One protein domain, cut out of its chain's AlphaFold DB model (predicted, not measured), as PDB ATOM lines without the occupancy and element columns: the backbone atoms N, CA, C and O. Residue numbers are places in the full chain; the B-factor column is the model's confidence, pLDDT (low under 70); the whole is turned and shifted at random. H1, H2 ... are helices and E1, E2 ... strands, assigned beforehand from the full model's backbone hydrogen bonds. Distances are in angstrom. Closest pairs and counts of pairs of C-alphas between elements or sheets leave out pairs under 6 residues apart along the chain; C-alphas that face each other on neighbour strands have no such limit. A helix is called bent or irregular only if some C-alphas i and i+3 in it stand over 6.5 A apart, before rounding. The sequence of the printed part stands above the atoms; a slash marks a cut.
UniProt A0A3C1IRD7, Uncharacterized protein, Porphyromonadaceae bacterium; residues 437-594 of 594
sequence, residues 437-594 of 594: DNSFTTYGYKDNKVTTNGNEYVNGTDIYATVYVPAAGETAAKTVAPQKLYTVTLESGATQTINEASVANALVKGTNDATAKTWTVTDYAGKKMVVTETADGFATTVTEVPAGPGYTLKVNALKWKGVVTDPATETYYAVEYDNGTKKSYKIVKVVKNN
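AT A GLANCE: This is residues 437 to 594 of the 594 residues of an uncharacterized protein of Porphyromonadaceae bacterium (UniProt A0A3C1IRD7). Two strongly twisted sheets make a loose sandwich, partly face to face with their strands crossed at 60 degrees; the larger, of seven strands, curls round the one helix, H1, and a bent hairpin, E10 and E11, reaches out from the smaller. Residues 471 to 476, between E4 and E5, stick out as a loop. The printed part has 158 residues, with named elements in the order E1 to E6, H1, E7 to E13; the class is mostly strand. The larger sheet is mixed, in the order E3, E13, E12, E6, E9, E8, E7; the smaller is branched and antiparallel. The whole is compact, with a radius of gyration of the C-alphas of 16.2 A and spans of 49 by 46 by 27 A.

IN THESE COORDINATES: In the larger sheet, E3 is residues 456 to 458, E13 583 to 591 at 26.4 A, E12 570 to 578 at 26.6 A, E6 484 to 490 at 19.8 A, E9 528 to 533 at 16.3 A, E8 518 to 522 and E7 511 to 513. E13 ends at C-alpha 591, (72.296, 113.195, 303.094). H1, residues 500 to 509, is 14.1 A long. In the branched sheet, E1 is residues 439 to 446 at 23.6 A, beginning at C-alpha 439, (92.238, 105.137, 312.437); E2 is 449 to 451, E4 462 to 469 at 23.1 A, E5 478 to 480, E10 540 to 548 at 20.3 A and E11 551 to 561 at 19.7 A.

HOW THE PARTS SIT: In the larger sheet, E12 and E13 form a hairpin, with N 573 and O 588 2.8 A apart. E3 is parallel to E13, with N 457 and O 589 3.0 A apart. E12 and E6 are antiparallel, with N 486 and O 574 2.8 A apart. E7, E8 and E9 are a meander, each strand the antiparallel neighbour of the one before. H1 is on this sheet, making two layers, a helix on one face of a sheet; its closest C-alphas to E13 are Glu 500 and Tyr 585, 5.4 A. Every O i to N i+4 pair in H1 is within hydrogen-bond range. In the branched sheet, E4 has E1 on one side and E5 and E11 on the other side; N 441 and O 466 are 2.9 A apart, N 463 and O 560 2.8 A. E2 pairs with E1. E10 bends by 79 degrees at residue 543 and E11 by 110 degrees at residue 555. Between the sheets, the closest C-alphas of E1 and E13 are Phe 440 and Lys 586, 6.5 A.

THE WHOLE: The C-alphas farthest apart, of Tyr 524 and Gly 550, are 51.7 A apart. The printed part has no cut, and no link is long. Mean pLDDT of the printed part is 80.9; 34 residues are under 70, among them 450 to 455, 470 to 477 and 547 to 553.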
ATOM      1  N   ASP A 437      97.159 100.019 311.388       55.34
ATOM      2  CA  ASP A 437      96.299 100.796 310.511       55.34
ATOM      3  C   ASP A 437      95.867 102.107 311.164       55.34
ATOM      4  O   ASP A 437      95.344 102.147 312.279       55.34
ATOM      5  N   ASN A 438      96.074 103.193 310.421       65.06
ATOM      6  CA  ASN A 438      95.680 104.538 310.815       65.06
ATOM      7  C   ASN A 438      94.154 104.593 311.003       65.06
ATOM      8  O   ASN A 438      93.410 104.258 310.075       65.06
ATOM      9  N   SER A 439      93.675 105.033 312.169       66.06
ATOM     10  CA  SER A 439      92.238 105.137 312.437       66.06
ATOM     11  C   SER A 439      91.735 106.559 312.200       66.06
ATOM     12  O   SER A 439      92.359 107.539 312.603       66.06
ATOM     13  N   PHE A 440      90.586 106.673 311.533       75.56
ATOM     14  CA  PHE A 440      89.943 107.955 311.258       75.56
ATOM     15  C   PHE A 440      88.823 108.222 312.254       75.56
ATOM     16  O   PHE A 440      87.906 107.408 312.393       75.56
ATOM     17  N   THR A 441      88.833 109.408 312.850       70.44
ATOM     18  CA  THR A 441      87.671 109.968 313.542       70.44
ATOM     19  C   THR A 441      87.073 111.056 312.664       70.44
ATOM     20  O   THR A 441      87.781 111.951 312.205       70.44
ATOM     21  N   THR A 442      85.762 110.995 312.434       79.19
ATOM     22  CA  THR A 442      85.018 112.044 311.732       79.19
ATOM     23  C   THR A 442      83.895 112.564 312.616       79.19
ATOM     24  O   THR A 442      83.251 111.793 313.330       79.19
ATOM     25  N   TYR A 443      83.627 113.864 312.559       77.44
ATOM     26  CA  TYR A 443      82.452 114.461 313.193       77.44
ATOM     27  C   TYR A 443      81.984 115.694 312.420       77.44
ATOM     28  O   TYR A 443      82.741 116.328 311.679       77.44
ATOM     29  N   GLY A 444      80.709 116.021 312.603       83.25
ATOM     30  CA  GLY A 444      80.081 117.209 312.046       83.25
ATOM     31  C   GLY A 444      79.990 118.344 313.063       83.25
ATOM     32  O   GLY A 444      79.870 118.104 314.263       83.25
ATOM     33  N   TYR A 445      79.977 119.582 312.581       84.19
ATOM     34  CA  TYR A 445      79.568 120.761 313.334       84.19
ATOM     35  C   TYR A 445      78.535 121.553 312.531       84.19
ATOM     36  O   TYR A 445      78.783 121.955 311.388       84.19
ATOM     37  N   LYS A 446      77.361 121.766 313.123       87.75
ATOM     38  CA  LYS A 446      76.253 122.518 312.524       87.75
ATOM     39  C   LYS A 446      75.365 123.079 313.634       87.75
ATOM     40  O   LYS A 446      75.194 122.437 314.665       87.75
ATOM     41  N   ASP A 447      74.829 124.284 313.448       88.44
ATOM     42  CA  ASP A 447      73.876 124.922 314.373       88.44
ATOM     43  C   ASP A 447      74.353 124.949 315.845       88.44
ATOM     44  O   ASP A 447      73.597 124.701 316.784       88.44
ATOM     45  N   ASN A 448      75.650 125.233 316.034       79.00
ATOM     46  CA  ASN A 448      76.387 125.212 317.308       79.00
ATOM     47  C   ASN A 448      76.407 123.863 318.058       79.00
ATOM     48  O   ASN A 448      76.711 123.820 319.253       79.00
ATOM     49  N   LYS A 449      76.121 122.758 317.364       71.81
ATOM     50  CA  LYS A 449      76.166 121.393 317.895       71.81
ATOM     51  C   LYS A 449      77.234 120.572 317.184       71.81
ATOM     52  O   LYS A 449      77.400 120.664 315.968       71.81
ATOM     53  N   VAL A 450      77.923 119.740 317.959       69.12
ATOM     54  CA  VAL A 450      78.795 118.685 317.437       69.12
ATOM     55  C   VAL A 450      77.938 117.445 317.173       69.12
ATOM     56  O   VAL A 450      77.117 117.067 318.009       69.12
ATOM     57  N   THR A 451      78.119 116.805 316.023       64.94
ATOM     58  CA  THR A 451      77.521 115.507 315.690       64.94
ATOM     59  C   THR A 451      78.629 114.464 315.603       64.94
ATOM     60  O   THR A 451      79.296 114.328 314.577       64.94
ATOM     61  N   THR A 452      78.825 113.736 316.700       51.44
ATOM     62  CA  THR A 452      79.728 112.585 316.808       51.44
ATOM     63  C   THR A 452      78.919 111.293 316.697       51.44
ATOM     64  O   THR A 452      78.484 110.751 317.707       51.44
ATOM     65  N   ASN A 453      78.674 110.825 315.475       43.25
ATOM     66  CA  ASN A 453      78.241 109.453 315.190       43.25
ATOM     67  C   ASN A 453      78.640 109.089 313.752       43.25
ATOM     68  O   ASN A 453      78.785 109.970 312.904       43.25
ATOM     69  N   GLY A 454      78.919 107.805 313.523       52.47
ATOM     70  CA  GLY A 454      79.706 107.339 312.381       52.47
ATOM     71  C   GLY A 454      79.108 107.608 310.997       52.47
ATOM     72  O   GLY A 454      77.913 107.459 310.770       52.47
ATOM     73  N   ASN A 455      80.006 107.898 310.052       55.72
ATOM     74  CA  ASN A 455      79.855 107.796 308.596       55.72
ATOM     75  C   ASN A 455      78.748 108.612 307.897       55.72
ATOM     76  O   ASN A 455      78.827 108.687 306.678       55.72
ATOM     77  N   GLU A 456      77.759 109.215 308.565       82.56
ATOM     78  CA  GLU A 456      76.659 109.944 307.906       82.56
ATOM     79  C   GLU A 456      76.388 111.322 308.540       82.56
ATOM     80  O   GLU A 456      76.224 111.443 309.754       82.56
ATOM     81  N   TYR A 457      76.311 112.373 307.712       87.62
ATOM     82  CA  TYR A 457      76.013 113.749 308.144       87.62
ATOM     83  C   TYR A 457      74.912 114.408 307.309       87.62
ATOM     84  O   TYR A 457      74.660 114.041 306.165       87.62
ATOM     85  N   VAL A 458      74.285 115.451 307.850       91.38
ATOM     86  CA  VAL A 458      73.279 116.233 307.116       91.38
ATOM     87  C   VAL A 458      73.909 117.280 306.191       91.38
ATOM     88  O   VAL A 458      74.962 117.849 306.493       91.38
ATOM     89  N   ASN A 459      73.234 117.596 305.086       93.56
ATOM     90  CA  ASN A 459      73.652 118.613 304.121       93.56
ATOM     91  C   ASN A 459      73.953 119.973 304.795       93.56
ATOM     92  O   ASN A 459      73.230 120.433 305.690       93.56
ATOM     93  N   GLY A 460      75.036 120.620 304.363       92.50
ATOM     94  CA  GLY A 460      75.531 121.905 304.863       92.50
ATOM     95  C   GLY A 460      76.432 121.838 306.105       92.50
ATOM     96  O   GLY A 460      76.995 122.872 306.477       92.50
ATOM     97  N   THR A 461      76.590 120.666 306.731       92.81
ATOM     98  CA  THR A 461      77.446 120.451 307.918       92.81
ATOM     99  C   THR A 461      78.917 120.739 307.611       92.81
ATOM    100  O   THR A 461      79.418 120.325 306.565       92.81
ATOM    101  N   ASP A 462      79.627 121.415 308.518       94.62
ATOM    102  CA  ASP A 462      81.095 121.439 308.490       94.62
ATOM    103  C   ASP A 462      81.599 120.106 309.042       94.62
ATOM    104  O   ASP A 462      81.360 119.798 310.207       94.62
ATOM    105  N   ILE A 463      82.267 119.306 308.217       93.56
ATOM    106  CA  ILE A 463      82.777 117.986 308.592       93.56
ATOM    107  C   ILE A 463      84.286 118.089 308.786       93.56
ATOM    108  O   ILE A 463      84.985 118.768 308.030       93.56
ATOM    109  N   TYR A 464      84.773 117.409 309.816       88.19
ATOM    110  CA  TYR A 464      86.174 117.352 310.191       88.19
ATOM    111  C   TYR A 464      86.599 115.887 310.255       88.19
ATOM    112  O   TYR A 464      85.875 115.062 310.815       88.19
ATOM    113  N   ALA A 465      87.771 115.574 309.711       85.69
ATOM    114  CA  ALA A 465      88.403 114.266 309.820       85.69
ATOM    115  C   ALA A 465      89.787 114.397 310.462       85.69
ATOM    116  O   ALA A 465      90.609 115.197 310.013       85.69
ATOM    117  N   THR A 466      90.056 113.592 311.482       78.19
ATOM    118  CA  THR A 466      91.376 113.438 312.102       78.19
ATOM    119  C   THR A 466      91.843 111.998 311.939       78.19
ATOM    120  O   THR A 466      91.031 111.077 311.836       78.19
ATOM    121  N   VAL A 467      93.157 111.804 311.904       80.12
ATOM    122  CA  VAL A 467      93.782 110.487 311.809       80.12
ATOM    123  C   VAL A 467      94.642 110.276 313.036       80.12
ATOM    124  O   VAL A 467      95.597 111.024 313.253       80.12
ATOM    125  N   TYR A 468      94.332 109.247 313.815       73.44
ATOM    126  CA  TYR A 468      95.261 108.727 314.802       73.44
ATOM    127  C   TYR A 468      96.226 107.767 314.104       73.44
ATOM    128  O   TYR A 468      95.827 106.755 313.524       73.44
ATOM    129  N   VAL A 469      97.505 108.124 314.147       74.06
ATOM    130  CA  VAL A 469      98.620 107.323 313.646       74.06
ATOM    131  C   VAL A 469      99.252 106.649 314.863       74.06
ATOM    132  O   VAL A 469      99.804 107.362 315.710       74.06
ATOM    133  N   PRO A 470      99.160 105.313 314.981       59.81
ATOM    134  CA  PRO A 470      99.794 104.562 316.059       59.81
ATOM    135  C   PRO A 470     101.310 104.787 316.112       59.81
ATOM    136  O   PRO A 470     101.933 105.173 315.121       59.81
ATOM    137  N   ALA A 471     101.909 104.534 317.276       61.53
ATOM    138  CA  ALA A 471     103.360 104.554 317.409       61.53
ATOM    139  C   ALA A 471     103.987 103.429 316.569       61.53
ATOM    140  O   ALA A 471     103.452 102.319 316.518       61.53
ATOM    141  N   ALA A 472     105.122 103.709 315.928       53.53
ATOM    142  CA  ALA A 472     105.841 102.751 315.092       53.53
ATOM    143  C   ALA A 472     107.352 102.881 315.329       53.53
ATOM    144  O   ALA A 472     107.960 103.906 315.002       53.53
ATOM    145  N   GLY A 473     107.953 101.848 315.928       59.38
ATOM    146  CA  GLY A 473     109.326 101.915 316.435       59.38
ATOM    147  C   GLY A 473     109.488 103.060 317.440       59.38
ATOM    148  O   GLY A 473     108.669 103.222 318.342       59.38
ATOM    149  N   GLU A 474     110.511 103.893 317.250       44.66
ATOM    150  CA  GLU A 474     110.768 105.083 318.080       44.66
ATOM    151  C   GLU A 474     109.825 106.269 317.779       44.66
ATOM    152  O   GLU A 474     109.846 107.280 318.484       44.66
ATOM    153  N   THR A 475     108.982 106.184 316.742       52.72
ATOM    154  CA  THR A 475     108.062 107.275 316.387       52.72
ATOM    155  C   THR A 475     106.836 107.242 317.292       52.72
ATOM    156  O   THR A 475     106.019 106.327 317.195       52.72
ATOM    157  N   ALA A 476     106.677 108.264 318.134       49.88
ATOM    158  CA  ALA A 476     105.506 108.423 318.990       49.88
ATOM    159  C   ALA A 476     104.193 108.509 318.185       49.88
ATOM    160  O   ALA A 476     104.153 109.067 317.084       49.88
ATOM    161  N   ALA A 477     103.109 107.998 318.775       59.84
ATOM    162  CA  ALA A 477     101.767 108.122 318.216       59.84
ATOM    163  C   ALA A 477     101.371 109.601 318.067       59.84
ATOM    164  O   ALA A 477     101.734 110.444 318.893       59.84
ATOM    165  N   LYS A 478     100.614 109.926 317.015       75.00
ATOM    166  CA  LYS A 478     100.257 111.313 316.681       75.00
ATOM    167  C   LYS A 478      98.872 111.418 316.059       75.00
ATOM    168  O   LYS A 478      98.467 110.553 315.288       75.00
ATOM    169  N   THR A 479      98.196 112.536 316.316       72.56
ATOM    170  CA  THR A 479      96.962 112.899 315.609       72.56
ATOM    171  C   THR A 479      97.266 113.937 314.531       72.56
ATOM    172  O   THR A 479      97.794 115.020 314.811       72.56
ATOM    173  N   VAL A 480      96.952 113.598 313.284       86.94
ATOM    174  CA  VAL A 480      97.254 114.397 312.088       86.94
ATOM    175  C   VAL A 480      96.012 114.584 311.222       86.94
ATOM    176  O   VAL A 480      95.041 113.837 311.327       86.94
ATOM    177  N   ALA A 481      96.053 115.581 310.341       90.50
ATOM    178  CA  ALA A 481      95.040 115.734 309.311       90.50
ATOM    179  C   ALA A 481      95.277 114.720 308.168       90.50
ATOM    180  O   ALA A 481      96.430 114.523 307.770       90.50
ATOM    181  N   PRO A 482      94.215 114.113 307.609       93.06
ATOM    182  CA  PRO A 482      94.280 113.433 306.317       93.06
ATOM    183  C   PRO A 482      94.748 114.370 305.194       93.06
ATOM    184  O   PRO A 482      94.494 115.575 305.252       93.06
ATOM    185  N   GLN A 483      95.403 113.833 304.158       94.75
ATOM    186  CA  GLN A 483      95.966 114.657 303.079       94.75
ATOM    187  C   GLN A 483      95.005 114.914 301.913       94.75
ATOM    188  O   GLN A 483      95.167 115.924 301.229       94.75
ATOM    189  N   LYS A 484      94.033 114.027 301.651       95.38
ATOM    190  CA  LYS A 484      93.140 114.147 300.486       95.38
ATOM    191  C   LYS A 484      91.677 113.859 300.803       95.38
ATOM    192  O   LYS A 484      91.349 113.096 301.712       95.38
ATOM    193  N   LEU A 485      90.816 114.454 299.981       97.19
ATOM    194  CA  LEU A 485      89.380 114.218 299.939       97.19
ATOM    195  C   LEU A 485      88.957 113.915 298.495       97.19
ATOM    196  O   LEU A 485      89.392 114.567 297.544       97.19
ATOM    197  N   TYR A 486      88.074 112.937 298.353       97.69
ATOM    198  CA  TYR A 486      87.455 112.536 297.099       97.69
ATOM    199  C   TYR A 486      85.935 112.591 297.231       97.69
ATOM    200  O   TYR A 486      85.410 112.403 298.330       97.69
ATOM    201  N   THR A 487      85.221 112.774 296.123       96.94
ATOM    202  CA  THR A 487      83.812 112.377 296.005       96.94
ATOM    203  C   THR A 487      83.710 111.026 295.305       96.94
ATOM    204  O   THR A 487      84.561 110.664 294.489       96.94
ATOM    205  N   VAL A 488      82.673 110.260 295.638       94.06
ATOM    206  CA  VAL A 488      82.423 108.932 295.072       94.06
ATOM    207  C   VAL A 488      80.999 108.872 294.541       94.06
ATOM    208  O   VAL A 488      80.044 109.191 295.252       94.06
ATOM    209  N   THR A 489      80.852 108.446 293.289       94.12
ATOM    210  CA  THR A 489      79.551 108.182 292.666       94.12
ATOM    211  C   THR A 489      79.468 106.739 292.186       94.12
ATOM    212  O   THR A 489      80.471 106.108 291.842       94.12
ATOM    213  N   LEU A 490      78.248 106.210 292.187       86.31
ATOM    214  CA  LEU A 490      77.932 104.849 291.784       86.31
ATOM    215  C   LEU A 490      76.714 104.889 290.860       86.31
ATOM    216  O   LEU A 490      75.706 105.522 291.172       86.31
ATOM    217  N   GLU A 491      76.815 104.244 289.703       88.81
ATOM    218  CA  GLU A 491      75.732 104.200 288.728       88.81
ATOM    219  C   GLU A 491      74.556 103.346 289.232       88.81
ATOM    220  O   GLU A 491      74.742 102.284 289.826       88.81
ATOM    221  N   SER A 492      73.321 103.782 288.964       84.62
ATOM    222  CA  SER A 492      72.127 103.039 289.378       84.62
ATOM    223  C   SER A 492      72.101 101.623 288.784       84.62
ATOM    224  O   SER A 492      72.288 101.427 287.574       84.62
ATOM    225  N   GLY A 493      71.865 100.640 289.658       72.94
ATOM    226  CA  GLY A 493      71.903  99.211 289.346       72.94
ATOM    227  C   GLY A 493      73.297  98.574 289.390       72.94
ATOM    228  O   GLY A 493      73.415  97.414 289.006       72.94
ATOM    229  N   ALA A 494      74.338  99.292 289.829       69.56
ATOM    230  CA  ALA A 494      75.648  98.693 290.075       69.56
ATOM    231  C   ALA A 494      75.613  97.655 291.208       69.56
ATOM    232  O   ALA A 494      74.862  97.770 292.177       69.56
ATOM    233  N   THR A 495      76.479  96.655 291.082       58.22
ATOM    234  CA  THR A 495      76.638  95.533 292.025       58.22
ATOM    235  C   THR A 495      77.723  95.781 293.075       58.22
ATOM    236  O   THR A 495      77.786  95.095 294.093       58.22
ATOM    237  N   GLN A 496      78.573  96.782 292.835       58.34
ATOM    238  CA  GLN A 496      79.578  97.274 293.774       58.34
ATOM    239  C   GLN A 496      78.919  98.119 294.877       58.34
ATOM    240  O   GLN A 496      77.908  98.771 294.639       58.34
ATOM    241  N   THR A 497      79.527  98.178 296.063       71.56
ATOM    242  CA  THR A 497      79.135  99.108 297.136       71.56
ATOM    243  C   THR A 497      80.227 100.149 297.375       71.56
ATOM    244  O   THR A 497      81.414  99.867 297.189       71.56
ATOM    245  N   ILE A 498      79.848 101.360 297.795       76.06
ATOM    246  CA  ILE A 498      80.811 102.393 298.203       76.06
ATOM    247  C   ILE A 498      81.326 102.044 299.604       76.06
ATOM    248  O   ILE A 498      80.575 102.074 300.575       76.06
ATOM    249  N   ASN A 499      82.605 101.684 299.690       70.88
ATOM    250  CA  ASN A 499      83.322 101.369 300.921       70.88
ATOM    251  C   ASN A 499      84.820 101.687 300.734       70.88
ATOM    252  O   ASN A 499      85.281 101.963 299.623       70.88
ATOM    253  N   GLU A 500      85.596 101.649 301.814       78.50
ATOM    254  CA  GLU A 500      87.025 101.970 301.814       78.50
ATOM    255  C   GLU A 500      87.830 101.105 300.824       78.50
ATOM    256  O   GLU A 500      88.731 101.605 300.151       78.50
ATOM    257  N   ALA A 501      87.483  99.820 300.686       57.09
ATOM    258  CA  ALA A 501      88.182  98.890 299.802       57.09
ATOM    259  C   ALA A 501      87.830  99.093 298.317       57.09
ATOM    260  O   ALA A 501      88.714  98.977 297.464       57.09
ATOM    261  N   SER A 502      86.578  99.433 297.984       64.38
ATOM    262  CA  SER A 502      86.197  99.748 296.600       64.38
ATOM    263  C   SER A 502      86.803 101.071 296.127       64.38
ATOM    264  O   SER A 502      87.274 101.146 294.990       64.38
ATOM    265  N   VAL A 503      86.915 102.072 297.010       76.00
ATOM    266  CA  VAL A 503      87.651 103.317 296.723       76.00
ATOM    267  C   VAL A 503      89.143 103.048 296.534       76.00
ATOM    268  O   VAL A 503      89.704 103.471 295.525       76.00
ATOM    269  N   ALA A 504      89.777 102.287 297.432       74.75
ATOM    270  CA  ALA A 504      91.183 101.904 297.285       74.75
ATOM    271  C   ALA A 504      91.441 101.156 295.963       74.75
ATOM    272  O   ALA A 504      92.407 101.444 295.256       74.75
ATOM    273  N   ASN A 505      90.553 100.228 295.588       69.94
ATOM    274  CA  ASN A 505      90.641  99.508 294.320       69.94
ATOM    275  C   ASN A 505      90.477 100.440 293.108       69.94
ATOM    276  O   ASN A 505      91.209 100.284 292.133       69.94
ATOM    277  N   ALA A 506      89.578 101.427 293.165       73.69
ATOM    278  CA  ALA A 506      89.427 102.416 292.100       73.69
ATOM    279  C   ALA A 506      90.670 103.302 291.949       73.69
ATOM    280  O   ALA A 506      91.187 103.432 290.842       73.69
ATOM    281  N   LEU A 507      91.209 103.832 293.047       87.50
ATOM    282  CA  LEU A 507      92.397 104.694 293.025       87.50
ATOM    283  C   LEU A 507      93.668 103.976 292.532       87.50
ATOM    284  O   LEU A 507      94.549 104.622 291.966       87.50
ATOM    285  N   VAL A 508      93.760 102.652 292.715       84.38
ATOM    286  CA  VAL A 508      94.928 101.841 292.312       84.38
ATOM    287  C   VAL A 508      94.760 101.167 290.943       84.38
ATOM    288  O   VAL A 508      95.738 101.046 290.208       84.38
ATOM    289  N   LYS A 509      93.556 100.688 290.597       75.12
ATOM    290  CA  LYS A 509      93.304  99.851 289.403       75.12
ATOM    291  C   LYS A 509      92.239 100.397 288.449       75.12
ATOM    292  O   LYS A 509      92.012  99.798 287.400       75.12
ATOM    293  N   GLY A 510      91.553 101.479 288.810       81.00
ATOM    294  CA  GLY A 510      90.568 102.119 287.946       81.00
ATOM    295  C   GLY A 510      91.219 102.824 286.757       81.00
ATOM    296  O   GLY A 510      92.374 103.247 286.811       81.00
ATOM    297  N   THR A 511      90.452 102.995 285.682       92.25
ATOM    298  CA  THR A 511      90.863 103.808 284.536       92.25
ATOM    299  C   THR A 511      90.983 105.260 284.986       92.25
ATOM    300  O   THR A 511      89.978 105.867 285.363       92.25
ATOM    301  N   ASN A 512      92.204 105.793 284.971       95.56
ATOM    302  CA  ASN A 512      92.501 107.162 285.375       95.56
ATOM    303  C   ASN A 512      92.274 108.151 284.218       95.56
ATOM    304  O   ASN A 512      92.814 107.962 283.128       95.56
ATOM    305  N   ASP A 513      91.529 109.224 284.480       95.12
ATOM    306  CA  ASP A 513      91.541 110.447 283.676       95.12
ATOM    307  C   ASP A 513      92.260 111.541 284.474       95.12
ATOM    308  O   ASP A 513      91.721 112.100 285.436       95.12
ATOM    309  N   ALA A 514      93.490 111.846 284.059       91.56
ATOM    310  CA  ALA A 514      94.345 112.835 284.705       91.56
ATOM    311  C   ALA A 514      93.841 114.283 284.544       91.56
ATOM    312  O   ALA A 514      94.173 115.131 285.369       91.56
ATOM    313  N   THR A 515      93.033 114.573 283.517       91.44
ATOM    314  CA  THR A 515      92.475 115.916 283.278       91.44
ATOM    315  C   THR A 515      91.281 116.161 284.192       91.44
ATOM    316  O   THR A 515      91.166 117.223 284.799       91.44
ATOM    317  N   ALA A 516      90.410 115.159 284.331       90.06
ATOM    318  CA  ALA A 516      89.251 115.213 285.216       90.06
ATOM    319  C   ALA A 516      89.584 114.896 286.692       90.06
ATOM    320  O   ALA A 516      88.714 115.044 287.547       90.06
ATOM    321  N   LYS A 517      90.813 114.439 286.991       96.00
ATOM    322  CA  LYS A 517      91.220 113.839 288.278       96.00
ATOM    323  C   LYS A 517      90.245 112.735 288.739       96.00
ATOM    324  O   LYS A 517      89.806 112.728 289.893       96.00
ATOM    325  N   THR A 518      89.880 111.817 287.835       96.44
ATOM    326  CA  THR A 518      88.945 110.712 288.136       96.44
ATOM    327  C   THR A 518      89.555 109.328 287.952       96.44
ATOM    328  O   THR A 518      90.467 109.132 287.150       96.44
ATOM    329  N   TRP A 519      89.005 108.352 288.674       97.25
ATOM    330  CA  TRP A 519      89.297 106.928 288.549       97.25
ATOM    331  C   TRP A 519      87.987 106.156 288.411       97.25
ATOM    332  O   TRP A 519      87.126 106.226 289.289       97.25
ATOM    333  N   THR A 520      87.833 105.410 287.316       91.12
ATOM    334  CA  THR A 520      86.604 104.656 287.012       91.12
ATOM    335  C   THR A 520      86.828 103.148 287.106       91.12
ATOM    336  O   THR A 520      87.744 102.621 286.477       91.12
ATOM    337  N   VAL A 521      85.950 102.439 287.820       75.94
ATOM    338  CA  VAL A 521      85.872 100.967 287.824       75.94
ATOM    339  C   VAL A 521      84.506 100.529 287.313       75.94
ATOM    340  O   VAL A 521      83.476 101.001 287.795       75.94
ATOM    341  N   THR A 522      84.501  99.603 286.360       79.38
ATOM    342  CA  THR A 522      83.287  99.020 285.778       79.38
ATOM    343  C   THR A 522      83.067  97.619 286.349       79.38
ATOM    344  O   THR A 522      84.008  96.827 286.385       79.38
ATOM    345  N   ASP A 523      81.847  97.305 286.783       64.12
ATOM    346  CA  ASP A 523      81.486  95.962 287.246       64.12
ATOM    347  C   ASP A 523      81.122  95.001 286.098       64.12
ATOM    348  O   ASP A 523      81.126  95.359 284.918       64.12
ATOM    349  N   TYR A 524      80.794  93.753 286.444       63.44
ATOM    350  CA  TYR A 524      80.427  92.720 285.470       63.44
ATOM    351  C   TYR A 524      79.110  93.005 284.722       63.44
ATOM    352  O   TYR A 524      78.858  92.393 283.685       63.44
ATOM    353  N   ALA A 525      78.276  93.920 285.227       65.81
ATOM    354  CA  ALA A 525      77.047  94.385 284.589       65.81
ATOM    355  C   ALA A 525      77.274  95.644 283.723       65.81
ATOM    356  O   ALA A 525      76.318  96.207 283.186       65.81
ATOM    357  N   GLY A 526      78.527  96.092 283.569       77.69
ATOM    358  CA  GLY A 526      78.887  97.284 282.803       77.69
ATOM    359  C   GLY A 526      78.690  98.601 283.560       77.69
ATOM    360  O   GLY A 526      78.815  99.664 282.950       77.69
ATOM    361  N   LYS A 527      78.388  98.551 284.865       82.19
ATOM    362  CA  LYS A 527      78.037  99.713 285.689       82.19
ATOM    363  C   LYS A 527      79.251 100.331 286.362       82.19
ATOM    364  O   LYS A 527      80.138  99.622 286.842       82.19
ATOM    365  N   LYS A 528      79.291 101.663 286.402       87.75
ATOM    366  CA  LYS A 528      80.476 102.413 286.840       87.75
ATOM    367  C   LYS A 528      80.406 102.867 288.297       87.75
ATOM    368  O   LYS A 528      79.403 103.415 288.748       87.75
ATOM    369  N   MET A 529      81.529 102.723 288.990       87.75
ATOM    370  CA  MET A 529      81.897 103.515 290.160       87.75
ATOM    371  C   MET A 529      82.966 104.524 289.729       87.75
ATOM    372  O   MET A 529      83.926 104.142 289.055       87.75
ATOM    373  N   VAL A 530      82.810 105.792 290.114       94.88
ATOM    374  CA  VAL A 530      83.771 106.862 289.811       94.88
ATOM    375  C   VAL A 530      84.207 107.530 291.110       94.88
ATOM    376  O   VAL A 530      83.375 108.004 291.884       94.88
ATOM    377  N   VAL A 531      85.518 107.570 291.337       95.62
ATOM    378  CA  VAL A 531      86.155 108.345 292.409       95.62
ATOM    379  C   VAL A 531      86.767 109.595 291.781       95.62
ATOM    380  O   VAL A 531      87.495 109.482 290.796       95.62
ATOM    381  N   THR A 532      86.488 110.768 292.340       97.44
ATOM    382  CA  THR A 532      86.934 112.072 291.822       97.44
ATOM    383  C   THR A 532      87.661 112.836 292.919       97.44
ATOM    384  O   THR A 532      87.112 113.010 294.004       97.44
ATOM    385  N   GLU A 533      88.884 113.306 292.671       96.88
ATOM    386  CA  GLU A 533      89.602 114.147 293.642       96.88
ATOM    387  C   GLU A 533      88.940 115.527 293.735       96.88
ATOM    388  O   GLU A 533      88.639 116.147 292.712       96.88
ATOM    389  N   THR A 534      88.677 116.021 294.950       95.12
ATOM    390  CA  THR A 534      88.035 117.335 295.107       95.12
ATOM    391  C   THR A 534      88.952 118.462 294.635       95.12
ATOM    392  O   THR A 534      90.173 118.364 294.755       95.12
ATOM    393  N   ALA A 535      88.366 119.552 294.134       92.00
ATOM    394  CA  ALA A 535      89.120 120.723 293.701       92.00
ATOM    395  C   ALA A 535      89.962 121.332 294.839       92.00
ATOM    396  O   ALA A 535      89.573 121.307 296.009       92.00
ATOM    397  N   ASP A 536      91.106 121.908 294.475       86.69
ATOM    398  CA  ASP A 536      92.061 122.482 295.419       86.69
ATOM    399  C   ASP A 536      91.377 123.571 296.278       86.69
ATOM    400  O   ASP A 536      90.682 124.450 295.767       86.69
ATOM    401  N   GLY A 537      91.534 123.492 297.605       87.88
ATOM    402  CA  GLY A 537      90.869 124.386 298.564       87.88
ATOM    403  C   GLY A 537      89.427 124.014 298.949       87.88
ATOM    404  O   GLY A 537      88.871 124.655 299.839       87.88
ATOM    405  N   PHE A 538      88.821 122.973 298.359       93.12
ATOM    406  CA  PHE A 538      87.514 122.454 298.799       93.12
ATOM    407  C   PHE A 538      87.570 121.870 300.224       93.12
ATOM    408  O   PHE A 538      86.634 122.025 301.011       93.12
ATOM    409  N   ALA A 539      88.690 121.223 300.554       96.00
ATOM    410  CA  ALA A 539      89.043 120.802 301.900       96.00
ATOM    411  C   ALA A 539      90.293 121.562 302.373       96.00
ATOM    412  O   ALA A 539      91.160 121.910 301.571       96.00
ATOM    413  N   THR A 540      90.385 121.833 303.676       96.31
ATOM    414  CA  THR A 540      91.457 122.641 304.282       96.31
ATOM    415  C   THR A 540      91.936 122.026 305.591       96.31
ATOM    416  O   THR A 540      91.132 121.548 306.388       96.31
ATOM    417  N   THR A 541      93.245 122.041 305.833       95.88
ATOM    418  CA  THR A 541      93.808 121.605 307.117       95.88
ATOM    419  C   THR A 541      93.628 122.694 308.170       95.88
ATOM    420  O   THR A 541      93.965 123.853 307.931       95.88
ATOM    421  N   VAL A 542      93.137 122.318 309.350       91.56
ATOM    422  CA  VAL A 542      92.987 123.189 310.523       91.56
ATOM    423  C   VAL A 542      93.709 122.587 311.729       91.56
ATOM    424  O   VAL A 542      93.800 121.368 311.848       91.56
ATOM    425  N   THR A 543      94.229 123.437 312.617       87.88
ATOM    426  CA  THR A 543      94.927 123.044 313.862       87.88
ATOM    427  C   THR A 543      94.039 123.122 315.107       87.88
ATOM    428  O   THR A 543      94.434 122.683 316.187       87.88
ATOM    429  N   GLU A 544      92.850 123.710 314.968       79.88
ATOM    430  CA  GLU A 544      91.828 123.807 316.004       79.88
ATOM    431  C   GLU A 544      90.451 123.537 315.407       79.88
ATOM    432  O   GLU A 544      90.195 123.829 314.235       79.88
ATOM    433  N   VAL A 545      89.555 122.989 316.224       78.38
ATOM    434  CA  VAL A 545      88.229 122.550 315.787       78.38
ATOM    435  C   VAL A 545      87.148 122.889 316.815       78.38
ATOM    436  O   VAL A 545      87.437 122.895 318.013       78.38
ATOM    437  N   PRO A 546      85.898 123.157 316.395       73.00
ATOM    438  CA  PRO A 546      84.817 123.464 317.321       73.00
ATOM    439  C   PRO A 546      84.347 122.208 318.066       73.00
ATOM    440  O   PRO A 546      84.087 121.171 317.458       73.00
ATOM    441  N   ALA A 547      84.194 122.335 319.382       66.25
ATOM    442  CA  ALA A 547      83.737 121.277 320.283       66.25
ATOM    443  C   ALA A 547      82.506 121.688 321.122       66.25
ATOM    444  O   ALA A 547      82.049 120.942 321.982       66.25
ATOM    445  N   GLY A 548      81.947 122.871 320.855       59.28
ATOM    446  CA  GLY A 548      80.723 123.384 321.464       59.28
ATOM    447  C   GLY A 548      80.595 124.899 321.271       59.28
ATOM    448  O   GLY A 548      81.481 125.516 320.670       59.28
ATOM    449  N   PRO A 549      79.529 125.531 321.791       64.44
ATOM    450  CA  PRO A 549      79.383 126.984 321.774       64.44
ATOM    451  C   PRO A 549      80.560 127.665 322.496       64.44
ATOM    452  O   PRO A 549      80.675 127.591 323.715       64.44
ATOM    453  N   GLY A 550      81.447 128.315 321.738       67.62
ATOM    454  CA  GLY A 550      82.617 129.018 322.282       67.62
ATOM    455  C   GLY A 550      83.768 128.127 322.772       67.62
ATOM    456  O   GLY A 550      84.681 128.648 323.408       67.62
ATOM    457  N   TYR A 551      83.758 126.820 322.481       59.50
ATOM    458  CA  TYR A 551      84.801 125.879 322.910       59.50
ATOM    459  C   TYR A 551      85.506 125.236 321.707       59.50
ATOM    460  O   TYR A 551      84.840 124.749 320.787       59.50
ATOM    461  N   THR A 552      86.843 125.217 321.713       66.56
ATOM    462  CA  THR A 552      87.670 124.583 320.672       66.56
ATOM    463  C   THR A 552      88.619 123.533 321.245       66.56
ATOM    464  O   THR A 552      89.123 123.655 322.360       66.56
ATOM    465  N   LEU A 553      88.879 122.489 320.457       59.16
ATOM    466  CA  LEU A 553      89.915 121.486 320.710       59.16
ATOM    467  C   LEU A 553      91.111 121.745 319.792       59.16
ATOM    468  O   LEU A 553      90.938 122.011 318.603       59.16
ATOM    469  N   LYS A 554      92.328 121.624 320.330       72.25
ATOM    470  CA  LYS A 554      93.574 121.717 319.554       72.25
ATOM    471  C   LYS A 554      93.911 120.356 318.958       72.25
ATOM    472  O   LYS A 554      94.398 119.475 319.662       72.25
ATOM    473  N   VAL A 555      93.624 120.178 317.672       73.31
ATOM    474  CA  VAL A 555      93.874 118.940 316.929       73.31
ATOM    475  C   VAL A 555      93.994 119.242 315.439       73.31
ATOM    476  O   VAL A 555      93.271 120.082 314.905       73.31
ATOM    477  N   ASN A 556      94.903 118.546 314.759       82.62
ATOM    478  CA  ASN A 556      95.050 118.649 313.311       82.62
ATOM    479  C   ASN A 556      93.927 117.868 312.617       82.62
ATOM    480  O   ASN A 556      93.860 116.648 312.761       82.62
ATOM    481  N   ALA A 557      93.085 118.556 311.848       87.00
ATOM    482  CA  ALA A 557      91.970 117.965 311.115       87.00
ATOM    483  C   ALA A 557      91.922 118.448 309.660       87.00
ATOM    484  O   ALA A 557      92.298 119.582 309.363       87.00
ATOM    485  N   LEU A 558      91.399 117.614 308.762       96.62
ATOM    486  CA  LEU A 558      90.951 118.032 307.437       96.62
ATOM    487  C   LEU A 558      89.483 118.463 307.539       96.62
ATOM    488  O   LEU A 558      88.628 117.655 307.899       96.62
ATOM    489  N   LYS A 559      89.198 119.731 307.238       95.88
ATOM    490  CA  LYS A 559      87.864 120.337 307.255       95.88
ATOM    491  C   LYS A 559      87.310 120.476 305.838       95.88
ATOM    492  O   LYS A 559      87.989 121.024 304.972       95.88
ATOM    493  N   TRP A 560      86.047 120.111 305.630       97.12
ATOM    494  CA  TRP A 560      85.270 120.464 304.435       97.12
ATOM    495  C   TRP A 560      83.807 120.749 304.797       97.12
ATOM    496  O   TRP A 560      83.381 120.530 305.930       97.12
ATOM    497  N   LYS A 561      83.016 121.245 303.841       95.94
ATOM    498  CA  LYS A 561      81.557 121.326 303.986       95.94
ATOM    499  C   LYS A 561      80.911 120.155 303.249       95.94
ATOM    500  O   LYS A 561      81.153 119.971 302.058       95.94
ATOM    501  N   GLY A 562      80.084 119.382 303.946       93.44
ATOM    502  CA  GLY A 562      79.261 118.342 303.336       93.44
ATOM    503  C   GLY A 562      78.152 118.973 302.497       93.44
ATOM    504  O   GLY A 562      77.349 119.742 303.026       93.44
ATOM    505  N   VAL A 563      78.105 118.662 301.201       93.50
ATOM    506  CA  VAL A 563      77.146 119.232 300.245       93.50
ATOM    507  C   VAL A 563      76.487 118.113 299.447       93.50
ATOM    508  O   VAL A 563      77.174 117.237 298.934       93.50
ATOM    509  N   VAL A 564      75.163 118.185 299.295       92.31
ATOM    510  CA  VAL A 564      74.387 117.338 298.378       92.31
ATOM    511  C   VAL A 564      73.674 118.227 297.361       92.31
ATOM    512  O   VAL A 564      72.815 119.032 297.730       92.31
ATOM    513  N   THR A 565      74.017 118.088 296.082       86.56
ATOM    514  CA  THR A 565      73.438 118.863 294.972       86.56
ATOM    515  C   THR A 565      72.212 118.172 294.372       86.56
ATOM    516  O   THR A 565      72.120 116.949 294.344       86.56
ATOM    517  N   ASP A 566      71.225 118.934 293.894       78.12
ATOM    518  CA  ASP A 566      70.119 118.366 293.111       78.12
ATOM    519  C   ASP A 566      70.608 117.754 291.785       78.12
ATOM    520  O   ASP A 566      71.505 118.319 291.155       78.12
ATOM    521  N   PRO A 567      70.043 116.611 291.343       86.25
ATOM    522  CA  PRO A 567      68.900 115.885 291.918       86.25
ATOM    523  C   PRO A 567      69.268 114.790 292.947       86.25
ATOM    524  O   PRO A 567      68.408 113.993 293.310       86.25
ATOM    525  N   ALA A 568      70.521 114.695 293.408       86.88
ATOM    526  CA  ALA A 568      70.946 113.625 294.316       86.88
ATOM    527  C   ALA A 568      70.311 113.750 295.716       86.88
ATOM    528  O   ALA A 568      70.092 114.854 296.219       86.88
ATOM    529  N   THR A 569      70.035 112.617 296.365       90.88
ATOM    530  CA  THR A 569      69.563 112.542 297.764       90.88
ATOM    531  C   THR A 569      70.714 112.453 298.767       90.88
ATOM    532  O   THR A 569      70.571 112.867 299.917       90.88
ATOM    533  N   GLU A 570      71.867 111.957 298.319       92.31
ATOM    534  CA  GLU A 570      73.067 111.739 299.118       92.31
ATOM    535  C   GLU A 570      74.345 112.007 298.309       92.31
ATOM    536  O   GLU A 570      74.330 112.118 297.082       92.31
ATOM    537  N   THR A 571      75.472 112.163 298.994       95.06
ATOM    538  CA  THR A 571      76.804 112.344 298.406       95.06
ATOM    539  C   THR A 571      77.821 111.631 299.279       95.06
ATOM    540  O   THR A 571      77.843 111.827 300.492       95.06
ATOM    541  N   TYR A 572      78.662 110.800 298.668       94.88
ATOM    542  CA  TYR A 572      79.725 110.091 299.369       94.88
ATOM    543  C   TYR A 572      81.048 110.813 299.164       94.88
ATOM    544  O   TYR A 572      81.431 111.141 298.040       94.88
ATOM    545  N   TYR A 573      81.754 111.008 300.263       96.44
ATOM    546  CA  TYR A 573      83.138 111.426 300.307       96.44
ATOM    547  C   TYR A 573      84.007 110.244 300.728       96.44
ATOM    548  O   TYR A 573      83.585 109.403 301.525       96.44
ATOM    549  N   ALA A 574      85.240 110.213 300.237       93.38
ATOM    550  CA  ALA A 574      86.285 109.359 300.776       93.38
ATOM    551  C   ALA A 574      87.460 110.228 301.215       93.38
ATOM    552  O   ALA A 574      87.981 111.031 300.442       93.38
ATOM    553  N   VAL A 575      87.856 110.079 302.472       94.31
ATOM    554  CA  VAL A 575      89.032 110.722 303.053       94.31
ATOM    555  C   VAL A 575      90.208 109.759 302.906       94.31
ATOM    556  O   VAL A 575      90.041 108.575 303.188       94.31
ATOM    557  N   GLU A 576      91.378 110.233 302.479       95.19
ATOM    558  CA  GLU A 576      92.609 109.431 302.379       95.19
ATOM    559  C   GLU A 576      93.669 109.946 303.355       95.19
ATOM    560  O   GLU A 576      93.887 111.156 303.486       95.19
ATOM    561  N   TYR A 577      94.366 109.001 303.987       93.50
ATOM    562  CA  TYR A 577      95.617 109.250 304.681       93.50
ATOM    563  C   TYR A 577      96.713 108.306 304.192       93.50
ATOM    564  O   TYR A 577      96.531 107.089 304.190       93.50
ATOM    565  N   ASP A 578      97.857 108.870 303.820       90.50
ATOM    566  CA  ASP A 578      99.070 108.135 303.468       90.50
ATOM    567  C   ASP A 578     100.123 108.329 304.571       90.50
ATOM    568  O   ASP A 578     100.443 109.464 304.947       90.50
ATOM    569  N   ASN A 579     100.649 107.224 305.106       79.31
ATOM    570  CA  ASN A 579     101.732 107.233 306.096       79.31
ATOM    571  C   ASN A 579     103.129 107.014 305.476       79.31
ATOM    572  O   ASN A 579     104.114 106.960 306.212       79.31
ATOM    573  N   GLY A 580     103.222 106.895 304.147       80.94
ATOM    574  CA  GLY A 580     104.447 106.629 303.390       80.94
ATOM    575  C   GLY A 580     104.690 105.149 303.072       80.94
ATOM    576  O   GLY A 580     105.520 104.851 302.215       80.94
ATOM    577  N   THR A 581     103.973 104.221 303.716       71.62
ATOM    578  CA  THR A 581     104.042 102.771 303.435       71.62
ATOM    579  C   THR A 581     102.687 102.166 303.066       71.62
ATOM    580  O   THR A 581     102.631 101.200 302.305       71.62
ATOM    581  N   LYS A 582     101.587 102.735 303.570       71.88
ATOM    582  CA  LYS A 582     100.211 102.297 303.336       71.88
ATOM    583  C   LYS A 582      99.258 103.493 303.312       71.88
ATOM    584  O   LYS A 582      99.276 104.349 304.195       71.88
ATOM    585  N   LYS A 583      98.349 103.470 302.335       84.31
ATOM    586  CA  LYS A 583      97.171 104.338 302.301       84.31
ATOM    587  C   LYS A 583      96.017 103.716 303.079       84.31
ATOM    588  O   LYS A 583      95.688 102.545 302.887       84.31
ATOM    589  N   SER A 584      95.385 104.527 303.913       81.62
ATOM    590  CA  SER A 584      94.159 104.222 304.647       81.62
ATOM    591  C   SER A 584      93.055 105.169 304.175       81.62
ATOM    592  O   SER A 584      93.336 106.301 303.781       81.62
ATOM    593  N   TYR A 585      91.801 104.720 304.226       83.81
ATOM    594  CA  TYR A 585      90.655 105.500 303.760       83.81
ATOM    595  C   TYR A 585      89.532 105.520 304.796       83.81
ATOM    596  O   TYR A 585      89.471 104.645 305.660       83.81
ATOM    597  N   LYS A 586      88.627 106.493 304.675       85.75
ATOM    598  CA  LYS A 586      87.376 106.557 305.436       85.75
ATOM    599  C   LYS A 586      86.240 107.091 304.574       85.75
ATOM    600  O   LYS A 586      86.368 108.176 304.005       85.75
ATOM    601  N   ILE A 587      85.126 106.366 304.501       86.25
ATOM    602  CA  ILE A 587      83.915 106.837 303.821       86.25
ATOM    603  C   ILE A 587      83.094 107.739 304.744       86.25
ATOM    604  O   ILE A 587      82.857 107.428 305.913       86.25
ATOM    605  N   VAL A 588      82.629 108.851 304.179       88.81
ATOM    606  CA  VAL A 588      81.690 109.783 304.801       88.81
ATOM    607  C   VAL A 588      80.555 110.074 303.827       88.81
ATOM    608  O   VAL A 588      80.737 110.729 302.807       88.81
ATOM    609  N   LYS A 589      79.361 109.610 304.161       90.94
ATOM    610  CA  LYS A 589      78.109 109.924 303.489       90.94
ATOM    611  C   LYS A 589      77.547 111.252 304.003       90.94
ATOM    612  O   LYS A 589      77.648 111.582 305.184       90.94
ATOM    613  N   VAL A 590      76.919 112.012 303.117       92.06
ATOM    614  CA  VAL A 590      76.130 113.197 303.457       92.06
ATOM    615  C   VAL A 590      74.761 113.067 302.805       92.06
ATOM    616  O   VAL A 590      74.685 112.755 301.621       92.06
ATOM    617  N   VAL A 591      73.690 113.302 303.558       92.25
ATOM    618  CA  VAL A 591      72.296 113.195 303.094       92.25
ATOM    619  C   VAL A 591      71.609 114.554 303.075       92.25
ATOM    620  O   VAL A 591      71.927 115.441 303.873       92.25
ATOM    621  N   LYS A 592      70.638 114.743 302.178       89.19
ATOM    622  CA  LYS A 592      69.692 115.858 302.310       89.19
ATOM    623  C   LYS A 592      68.863 115.690 303.582       89.19
ATOM    624  O   LYS A 592      68.502 114.579 303.955       89.19
ATOM    625  N   ASN A 593      68.543 116.813 304.223       70.31
ATOM    626  CA  ASN A 593      67.409 116.834 305.140       70.31
ATOM    627  C   ASN A 593      66.145 116.563 304.314       70.31
ATOM    628  O   ASN A 593      65.954 117.226 303.291       70.31
ATOM    629  N   ASN A 594      65.319 115.624 304.777       52.47
ATOM    630  CA  ASN A 594      63.909 115.547 304.388       52.47
ATOM    631  C   ASN A 594      63.125 116.710 305.014       52.47
ATOM    632  O   ASN A 594      63.504 117.119 306.138       52.47
TER     633      ASN A 594